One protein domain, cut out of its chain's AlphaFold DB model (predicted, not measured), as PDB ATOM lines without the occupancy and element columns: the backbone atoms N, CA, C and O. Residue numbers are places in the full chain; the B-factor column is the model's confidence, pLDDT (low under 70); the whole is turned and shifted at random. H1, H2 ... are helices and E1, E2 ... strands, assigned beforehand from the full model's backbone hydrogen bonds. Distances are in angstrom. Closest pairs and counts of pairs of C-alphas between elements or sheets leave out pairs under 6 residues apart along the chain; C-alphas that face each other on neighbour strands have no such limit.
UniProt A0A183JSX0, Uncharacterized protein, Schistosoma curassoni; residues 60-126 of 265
ATOM      1  N   PRO A  60     -26.407  13.209   6.946       68.38
ATOM      2  CA  PRO A  60     -27.789  12.818   7.148       68.38
ATOM      3  C   PRO A  60     -28.608  13.139   5.897       68.38
ATOM      4  O   PRO A  60     -28.551  14.244   5.360       68.38
ATOM      5  N   ASN A  61     -29.410  12.168   5.460       77.62
ATOM      6  CA  ASN A  61     -30.447  12.382   4.456       77.62
ATOM      7  C   ASN A  61     -31.460  13.424   4.974       77.62
ATOM      8  O   ASN A  61     -31.678  13.535   6.182       77.62
ATOM      9  N   LYS A  62     -32.132  14.135   4.063       80.88
ATOM     10  CA  LYS A  62     -33.286  15.004   4.337       80.88
ATOM     11  C   LYS A  62     -34.253  14.373   5.353       80.88
ATOM     12  O   LYS A  62     -34.660  15.032   6.303       80.88
ATOM     13  N   GLN A  63     -34.564  13.086   5.193       84.25
ATOM     14  CA  GLN A  63     -35.437  12.347   6.116       84.25
ATOM     15  C   GLN A  63     -34.853  12.213   7.529       84.25
ATOM     16  O   GLN A  63     -35.576  12.393   8.500       84.25
ATOM     17  N   ASN A  64     -33.549  11.954   7.653       85.56
ATOM     18  CA  ASN A  64     -32.885  11.793   8.947       85.56
ATOM     19  C   ASN A  64     -32.827  13.120   9.723       85.56
ATOM     20  O   ASN A  64     -33.013  13.149  10.938       85.56
ATOM     21  N   TYR A  65     -32.645  14.236   9.007       85.19
ATOM     22  CA  TYR A  65     -32.767  15.572   9.590       85.19
ATOM     23  C   TYR A  65     -34.175  15.824  10.146       85.19
ATOM     24  O   TYR A  65     -34.308  16.315  11.262       85.19
ATOM     25  N   TYR A  66     -35.226  15.466   9.400       87.06
ATOM     26  CA  TYR A  66     -36.597  15.643   9.885       87.06
ATOM     27  C   TYR A  66     -36.937  14.735  11.055       87.06
ATOM     28  O   TYR A  66     -37.556  15.210  12.000       87.06
ATOM     29  N   ALA A  67     -36.504  13.475  11.017       90.75
ATOM     30  CA  ALA A  67     -36.657  12.563  12.143       90.75
ATOM     31  C   ALA A  67     -36.027  13.168  13.408       90.75
ATOM     32  O   ALA A  67     -36.714  13.323  14.409       90.75
ATOM     33  N   SER A  68     -34.786  13.655  13.302       90.44
ATOM     34  CA  SER A  68     -34.084  14.314  14.414       90.44
ATOM     35  C   SER A  68     -34.790  15.593  14.892       90.44
ATOM     36  O   SER A  68     -34.821  15.881  16.085       90.44
ATOM     37  N   LEU A  69     -35.367  16.383  13.976       90.81
ATOM     38  CA  LEU A  69     -36.107  17.599  14.326       90.81
ATOM     39  C   LEU A  69     -37.394  17.272  15.093       90.81
ATOM     40  O   LEU A  69     -37.682  17.920  16.097       90.81
ATOM     41  N   VAL A  70     -38.159  16.283  14.628       92.81
ATOM     42  CA  VAL A  70     -39.400  15.842  15.279       92.81
ATOM     43  C   VAL A  70     -39.097  15.220  16.638       92.81
ATOM     44  O   VAL A  70     -39.753  15.567  17.613       92.81
ATOM     45  N   GLU A  71     -38.068  14.383  16.723       94.69
ATOM     46  CA  GLU A  71     -37.611  13.780  17.978       94.69
ATOM     47  C   GLU A  71     -37.211  14.855  18.996       94.69
ATOM     48  O   GLU A  71     -37.747  14.889  20.099       94.69
ATOM     49  N   SER A  72     -36.427  15.857  18.579       92.62
ATOM     50  CA  SER A  72     -36.083  16.989  19.453       92.62
ATOM     51  C   SER A  72     -37.294  17.823  19.899       92.62
ATOM     52  O   SER A  72     -37.259  18.455  20.955       92.62
ATOM     53  N   ALA A  73     -38.367  17.853  19.101       92.69
ATOM     54  CA  ALA A  73     -39.607  18.525  19.468       92.69
ATOM     55  C   ALA A  73     -40.401  17.718  20.500       92.69
ATOM     56  O   ALA A  73     -40.938  18.311  21.434       92.69
ATOM     57  N   ILE A  74     -40.430  16.390  20.361       94.25
ATOM     58  CA  ILE A  74     -41.047  15.469  21.321       94.25
ATOM     59  C   ILE A  74     -40.348  15.580  22.678       94.25
ATOM     60  O   ILE A  74     -41.026  15.861  23.665       94.25
ATOM     61  N   ASP A  75     -39.016  15.495  22.712       93.62
ATOM     62  CA  ASP A  75     -38.222  15.644  23.944       93.62
ATOM     63  C   ASP A  75     -38.510  16.977  24.648       93.62
ATOM     64  O   ASP A  75     -38.602  17.085  25.870       93.62
ATOM     65  N   LEU A  76     -38.676  18.036  23.857       92.69
ATOM     66  CA  LEU A  76     -38.988  19.361  24.365       92.69
ATOM     67  C   LEU A  76     -40.443  19.478  24.862       92.69
ATOM     68  O   LEU A  76     -40.720  20.316  25.723       92.69
ATOM     69  N   TRP A  77     -41.383  18.716  24.305       91.12
ATOM     70  CA  TRP A  77     -42.785  18.686  24.740       91.12
ATOM     71  C   TRP A  77     -43.025  17.785  25.949       91.12
ATOM     72  O   TRP A  77     -43.987  18.021  26.676       91.12
ATOM     73  N   GLU A  78     -42.148  16.817  26.207       94.19
ATOM     74  CA  GLU A  78     -42.169  16.026  27.441       94.19
ATOM     75  C   GLU A  78     -41.910  16.904  28.681       94.19
ATOM     76  O   GLU A  78     -42.425  16.648  29.772       94.19
ATOM     77  N   VAL A  79     -41.148  17.988  28.509       93.56
ATOM     78  CA  VAL A  79     -40.818  18.924  29.584       93.56
ATOM     79  C   VAL A  79     -41.956  19.938  29.799       93.56
ATOM     80  O   VAL A  79     -42.300  20.674  28.869       93.56
ATOM     81  N   PRO A  80     -42.499  20.075  31.027       90.81
ATOM     82  CA  PRO A  80     -43.549  21.047  31.316       90.81
ATOM     83  C   PRO A  80     -43.066  22.492  31.142       90.81
ATOM     84  O   PRO A  80     -41.918  22.836  31.436       90.81
ATOM     85  N   ASP A  81     -43.985  23.367  30.726       87.50
ATOM     86  CA  ASP A  81     -43.690  24.748  30.320       87.50
ATOM     87  C   ASP A  81     -42.968  25.592  31.375       87.50
ATOM     88  O   ASP A  81     -42.209  26.492  31.022       87.50
ATOM     89  N   LEU A  82     -43.149  25.285  32.664       89.31
ATOM     90  CA  LEU A  82     -42.548  26.044  33.765       89.31
ATOM     91  C   LEU A  82     -41.025  25.879  33.876       89.31
ATOM     92  O   LEU A  82     -40.357  26.772  34.393       89.31
ATOM     93  N   ILE A  83     -40.476  24.749  33.429       90.06
ATOM     94  CA  ILE A  83     -39.034  24.446  33.517       90.06
ATOM     95  C   ILE A  83     -38.359  24.403  32.141       90.06
ATOM     96  O   ILE A  83     -37.148  24.207  32.031       90.06
ATOM     97  N   ARG A  84     -39.141  24.599  31.079       90.25
ATOM     98  CA  ARG A  84     -38.697  24.527  29.695       90.25
ATOM     99  C   ARG A  84     -37.979  25.803  29.266       90.25
ATOM    100  O   ARG A  84     -38.443  26.914  29.508       90.25
ATOM    101  N   ASN A  85     -36.868  25.657  28.543       91.62
ATOM    102  CA  ASN A  85     -36.193  26.809  27.950       91.62
ATOM    103  C   ASN A  85     -37.051  27.414  26.824       91.62
ATOM    104  O   ASN A  85     -37.162  26.842  25.735       91.62
ATOM    105  N   SER A  86     -37.608  28.602  27.070       90.12
ATOM    106  CA  SER A  86     -38.447  29.332  26.112       90.12
ATOM    107  C   SER A  86     -37.719  29.661  24.803       90.12
ATOM    108  O   SER A  86     -38.340  29.671  23.739       90.12
ATOM    109  N   GLY A  87     -36.395  29.854  24.847       91.25
ATOM    110  CA  GLY A  87     -35.574  30.075  23.657       91.25
ATOM    111  C   GLY A  87     -35.537  28.851  22.739       91.25
ATOM    112  O   GLY A  87     -35.784  28.972  21.537       91.25
ATOM    113  N   SER A  88     -35.298  27.667  23.310       90.12
ATOM    114  CA  SER A  88     -35.313  26.400  22.567       90.12
ATOM    115  C   SER A  88     -36.703  26.090  22.015       90.12
ATOM    116  O   SER A  88     -36.829  25.699  20.855       90.12
ATOM    117  N   ALA A  89     -37.751  26.338  22.806       90.25
ATOM    118  CA  ALA A  89     -39.131  26.127  22.379       90.25
ATOM    119  C   ALA A  89     -39.545  27.038  21.224       90.25
ATOM    120  O   ALA A  89     -40.099  26.567  20.230       90.25
ATOM    121  N   SER A  90     -39.195  28.322  21.295       90.81
ATOM    122  CA  SER A  90     -39.433  29.258  20.196       90.81
ATOM    123  C   SER A  90     -38.656  28.867  18.933       90.81
ATOM    124  O   SER A  90     -39.192  28.950  17.826       90.81
ATOM    125  N   TYR A  91     -37.413  28.392  19.079       91.12
ATOM    126  CA  TYR A  91     -36.598  27.939  17.953       91.12
ATOM    127  C   TYR A  91     -37.196  26.711  17.256       91.12
ATOM    128  O   TYR A  91     -37.387  26.744  16.040       91.12
ATOM    129  N   ILE A  92     -37.545  25.664  18.009       91.44
ATOM    130  CA  ILE A  92     -38.150  24.446  17.452       91.44
ATOM    131  C   ILE A  92     -39.496  24.769  16.800       91.44
ATOM    132  O   ILE A  92     -39.734  24.368  15.662       91.44
ATOM    133  N   HIS A  93     -40.330  25.592  17.443       90.81
ATOM    134  CA  HIS A  93     -41.594  26.044  16.862       90.81
ATOM    135  C   HIS A  93     -41.386  26.821  15.549       90.81
ATOM    136  O   HIS A  93     -42.093  26.606  14.563       90.81
ATOM    137  N   LYS A  94     -40.365  27.687  15.488       90.50
ATOM    138  CA  LYS A  94     -39.985  28.407  14.265       90.50
ATOM    139  C   LYS A  94     -39.528  27.447  13.168       90.50
ATOM    140  O   LYS A  94     -39.916  27.637  12.019       90.50
ATOM    141  N   CYS A  95     -38.731  26.434  13.497       87.81
ATOM    142  CA  CYS A  95     -38.296  25.411  12.547       87.81
ATOM    143  C   CYS A  95     -39.478  24.595  12.009       87.81
ATOM    144  O   CYS A  95     -39.583  24.418  10.797       87.81
ATOM    145  N   LEU A  96     -40.411  24.192  12.874       88.94
ATOM    146  CA  LEU A  96     -41.613  23.453  12.486       88.94
ATOM    147  C   LEU A  96     -42.537  24.292  11.587       88.94
ATOM    148  O   LEU A  96     -43.051  23.798  10.587       88.94
ATOM    149  N   LYS A  97     -42.663  25.596  11.868       89.00
ATOM    150  CA  LYS A  97     -43.408  26.546  11.024       89.00
ATOM    151  C   LYS A  97     -42.772  26.764   9.648       89.00
ATOM    152  O   LYS A  97     -43.476  27.051   8.687       89.00
ATOM    153  N   LEU A  98     -41.446  26.691   9.536       85.44
ATOM    154  CA  LEU A  98     -40.760  26.752   8.236       85.44
ATOM    155  C   LEU A  98     -40.908  25.440   7.469       85.44
ATOM    156  O   LEU A  98     -40.982  25.455   6.242       85.44
ATOM    157  N   PHE A  99     -40.952  24.323   8.196       84.19
ATOM    158  CA  PHE A  99     -41.191  23.009   7.626       84.19
ATOM    159  C   PHE A  99     -42.595  22.902   7.027       84.19
ATOM    160  O   PHE A  99     -42.707  22.546   5.859       84.19
ATOM    161  N   SER A 100     -43.638  23.299   7.765       83.19
ATOM    162  CA  SER A 100     -45.020  23.266   7.260       83.19
ATOM    163  C   SER A 100     -45.243  24.160   6.037       83.19
ATOM    164  O   SER A 100     -46.140  23.912   5.243       83.19
ATOM    165  N   LYS A 101     -44.404  25.185   5.855       83.50
ATOM    166  CA  LYS A 101     -44.418  26.076   4.686       83.50
ATOM    167  C   LYS A 101     -43.550  25.594   3.518       83.50
ATOM    168  O   LYS A 101     -43.424  26.317   2.535       83.50
ATOM    169  N   GLU A 102     -42.890  24.442   3.636       80.31
ATOM    170  CA  GLU A 102     -41.938  23.915   2.643       80.31
ATOM    171  C   GLU A 102     -40.794  24.886   2.279       80.31
ATOM    172  O   GLU A 102     -40.217  24.831   1.192       80.31
ATOM    173  N   GLN A 103     -40.431  25.777   3.204       81.00
ATOM    174  CA  GLN A 103     -39.404  26.812   3.007       81.00
ATOM    175  C   GLN A 103     -37.982  26.314   3.311       81.00
ATOM    176  O   GLN A 103     -37.007  27.058   3.210       81.00
ATOM    177  N   ILE A 104     -37.836  25.053   3.720       80.00
ATOM    178  CA  ILE A 104     -36.539  24.449   4.031       80.00
ATOM    179  C   ILE A 104     -36.034  23.715   2.792       80.00
ATOM    180  O   ILE A 104     -36.573  22.676   2.401       80.00
ATOM    181  N   ARG A 105     -34.969  24.241   2.187       80.81
ATOM    182  CA  ARG A 105     -34.297  23.605   1.054       80.81
ATOM    183  C   ARG A 105     -33.181  22.705   1.556       80.81
ATOM    184  O   ARG A 105     -32.458  23.041   2.493       80.81
ATOM    185  N   TYR A 106     -33.056  21.559   0.902       81.50
ATOM    186  CA  TYR A 106     -32.016  20.576   1.151       81.50
ATOM    187  C   TYR A 106     -31.250  20.361  -0.148       81.50
ATOM    188  O   TYR A 106     -31.854  20.008  -1.163       81.50
ATOM    189  N   ASN A 107     -29.936  20.550  -0.114       79.31
ATOM    190  CA  ASN A 107     -29.067  20.173  -1.220       79.31
ATOM    191  C   ASN A 107     -27.934  19.300  -0.706       79.31
ATOM    192  O   ASN A 107     -27.200  19.687   0.206       79.31
ATOM    193  N   ASN A 108     -27.813  18.122  -1.308       76.25
ATOM    194  CA  ASN A 108     -26.736  17.198  -1.026       76.25
ATOM    195  C   ASN A 108     -25.630  17.404  -2.061       76.25
ATOM    196  O   ASN A 108     -25.787  17.039  -3.223       76.25
ATOM    197  N   LEU A 109     -24.503  17.959  -1.626       74.12
ATOM    198  CA  LEU A 109     -23.310  18.147  -2.454       74.12
ATOM    199  C   LEU A 109     -22.366  16.929  -2.375       74.12
ATOM    200  O   LEU A 109     -21.180  17.025  -2.683       74.12
ATOM    201  N   GLY A 110     -22.878  15.777  -1.928       70.19
ATOM    202  CA  GLY A 110     -22.164  14.510  -1.763       70.19
ATOM    203  C   GLY A 110     -21.339  14.465  -0.480       70.19
ATOM    204  O   GLY A 110     -21.512  13.561   0.331       70.19
ATOM    205  N   LEU A 111     -20.470  15.459  -0.283       68.38
ATOM    206  CA  LEU A 111     -19.622  15.584   0.910       68.38
ATOM    207  C   LEU A 111     -20.254  16.423   2.019       68.38
ATOM    208  O   LEU A 111     -19.762  16.440   3.133       68.38
ATOM    209  N   PHE A 112     -21.292  17.193   1.741       72.81
ATOM    210  CA  PHE A 112     -21.994  17.935   2.777       72.81
ATOM    211  C   PHE A 112     -23.416  18.203   2.317       72.81
ATOM    212  O   PHE A 112     -23.676  18.446   1.136       72.81
ATOM    213  N   ALA A 113     -24.337  18.154   3.271       76.31
ATOM    214  CA  ALA A 113     -25.694  18.612   3.071       76.31
ATOM    215  C   ALA A 113     -25.779  20.054   3.567       76.31
ATOM    216  O   ALA A 113     -25.464  20.334   4.724       76.31
ATOM    217  N   ILE A 114     -26.196  20.968   2.694       78.75
ATOM    218  CA  ILE A 114     -26.551  22.321   3.117       78.75
ATOM    219  C   ILE A 114     -28.065  22.357   3.272       78.75
ATOM    220  O   ILE A 114     -28.809  22.000   2.354       78.75
ATOM    221  N   ILE A 115     -28.498  22.810   4.444       83.38
ATOM    222  CA  ILE A 115     -29.888  23.131   4.734       83.38
ATOM    223  C   ILE A 115     -29.965  24.640   4.901       83.38
ATOM    224  O   ILE A 115     -29.251  25.218   5.721       83.38
ATOM    225  N   TRP A 116     -30.820  25.283   4.118       83.06
ATOM    226  CA  TRP A 116     -31.057  26.716   4.234       83.06
ATOM    227  C   TRP A 116     -32.542  27.022   4.124       83.06
ATOM    228  O   TRP A 116     -33.341  26.230   3.620       83.06
ATOM    229  N   ARG A 117     -32.902  28.199   4.629       81.19
ATOM    230  CA  ARG A 117     -34.227  28.769   4.439       81.19
ATOM    231  C   ARG A 117     -34.274  29.455   3.081       81.19
ATOM    232  O   ARG A 117     -33.422  30.290   2.792       81.19
ATOM    233  N   ASP A 118     -35.296  29.137   2.313       78.00
ATOM    234  CA  ASP A 118     -35.722  29.888   1.144       78.00
ATOM    235  C   ASP A 118     -37.050  30.569   1.490       78.00
ATOM    236  O   ASP A 118     -37.930  29.947   2.083       78.00
ATOM    237  N   ASP A 119     -37.194  31.855   1.175       70.75
ATOM    238  CA  ASP A 119     -38.443  32.579   1.451       70.75
ATOM    239  C   ASP A 119     -39.581  32.126   0.508       70.75
ATOM    240  O   ASP A 119     -40.751  32.437   0.742       70.75
ATOM    241  N   ARG A 120     -39.249  31.334  -0.521       65.12
ATOM    242  CA  ARG A 120     -40.176  30.781  -1.515       65.12
ATOM    243  C   ARG A 120     -40.726  29.418  -1.099       65.12
ATOM    244  O   ARG A 120     -39.964  28.510  -0.765       65.12
ATOM    245  N   THR A 121     -42.040  29.239  -1.202       63.84
ATOM    246  CA  THR A 121     -42.688  27.924  -1.055       63.84
ATOM    247  C   THR A 121     -42.368  27.035  -2.265       63.84
ATOM    248  O   THR A 121     -42.151  27.520  -3.376       63.84
ATOM    249  N   GLN A 122     -42.257  25.714  -2.075       63.91
ATOM    250  CA  GLN A 122     -41.909  24.782  -3.162       63.91
ATOM    251  C   GLN A 122     -43.004  24.678  -4.234       63.91
ATOM    252  O   GLN A 122     -42.687  24.481  -5.406       63.91
ATOM    253  N   SER A 123     -44.260  24.848  -3.831       60.66
ATOM    254  CA  SER A 123     -45.458  24.720  -4.662       60.66
ATOM    255  C   SER A 123     -45.840  25.988  -5.440       60.66
ATOM    256  O   SER A 123     -46.482  25.880  -6.483       60.66
ATOM    257  N   CYS A 124     -45.412  27.184  -5.018       55.12
ATOM    258  CA  CYS A 124     -45.694  28.435  -5.735       55.12
ATOM    259  C   CYS A 124     -44.500  28.887  -6.583       55.12
ATOM    260  O   CYS A 124     -43.898  29.930  -6.339       55.12
ATOM    261  N   TYR A 125     -44.177  28.131  -7.633       54.25
ATOM    262  CA  TYR A 125     -43.290  28.609  -8.701       54.25
ATOM    263  C   TYR A 125     -44.068  29.561  -9.631       54.25
ATOM    264  O   TYR A 125     -44.342  29.252 -10.790       54.25
ATOM    265  N   GLN A 126     -44.500  30.719  -9.123       52.94
ATOM    266  CA  GLN A 126     -45.125  31.726  -9.982       52.94
ATOM    267  C   GLN A 126     -44.053  32.389 -10.860       52.94
ATOM    268  O   GLN A 126     -43.023  32.866 -10.383       52.94
TER     269      GLN A 126
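What this domain is: This is residues 60 to 126 of the 265 residues of an uncharacterized protein of Schistosoma curassoni (UniProt A0A183JSX0). Picture a helical hairpin, H1 running out and H2 folding back at a slant to it, with a small two-stranded hairpin, E1 and E2, set across the end where H1 begins and H2 ends. The parts are loosely joined: the two helices meet over part of their length, the strands come near them at few points, and a tail with no named element, residues 118 to 126, follows E2. The printed part has 67 residues, with two named helices and then two named strands in the order H1, H2, E1, E2; the sheet's order is E1, E2, antiparallel, and the class is mixed, helices and strands. The whole is loose, with a radius of gyration of the C-alphas of 14.0 A, and its outline is flat, spanning 42 by 31 by 15 A.

How they stand to each other: Start with H1, residues 62 to 78, and go on over a short link to H2, residues 86 to 100; the two form a helical hairpin. They touch with residues 69 to 76 of H1 and 89 to 92 of H2 alone, and their closest C-alphas, those of Ala 73 and Ile 92, are 6.4 A apart. Their lines stand at a steep tilt of 40 degrees, and they run opposite ways. In both helices every O i to N i+4 pair is within hydrogen-bond range. A tight link leads from H2 to E1, residues 104 to 108, and another tight link to E2, residues 113 to 117. E1 and E2 are a hairpin of antiparallel neighbours, with 160 degrees between their directions. Look at N 105 and O 116, 2.9 A apart, and N 114 and O 107, 3.0 A apart, both within hydrogen-bond range. Between H1 and E1 the closest C-alphas are those of Lys 62 and Tyr 106, at 6.5 A. Between H2 and E1 they are those of Leu 98 and Ile 104, at 6.4 A. H1 and E2 are apart.

Where its parts are: Find C-alpha 62 at (-33.286, 15.004, 4.337); from there H1 runs 24.8 A to C-alpha 78 at (-42.169, 16.026, 27.441). H2 runs 20.9 A from C-alpha 86 to C-alpha 100. E1 covers 13.2 A from C-alpha 104 to C-alpha 108, and E2 covers 13.3 A from C-alpha 113 to C-alpha 117 at (-34.227, 28.769, 4.439).

The domain as a whole: The two C-alphas farthest apart, those of Ile 83 and Gln 126, are 44.5 A from each other. The printed part has no cut, and no link between its named elements is long. The mean pLDDT of the printed part is 82.7; look for values under 70 at residue 60, residue 111 and residues 120 to 126.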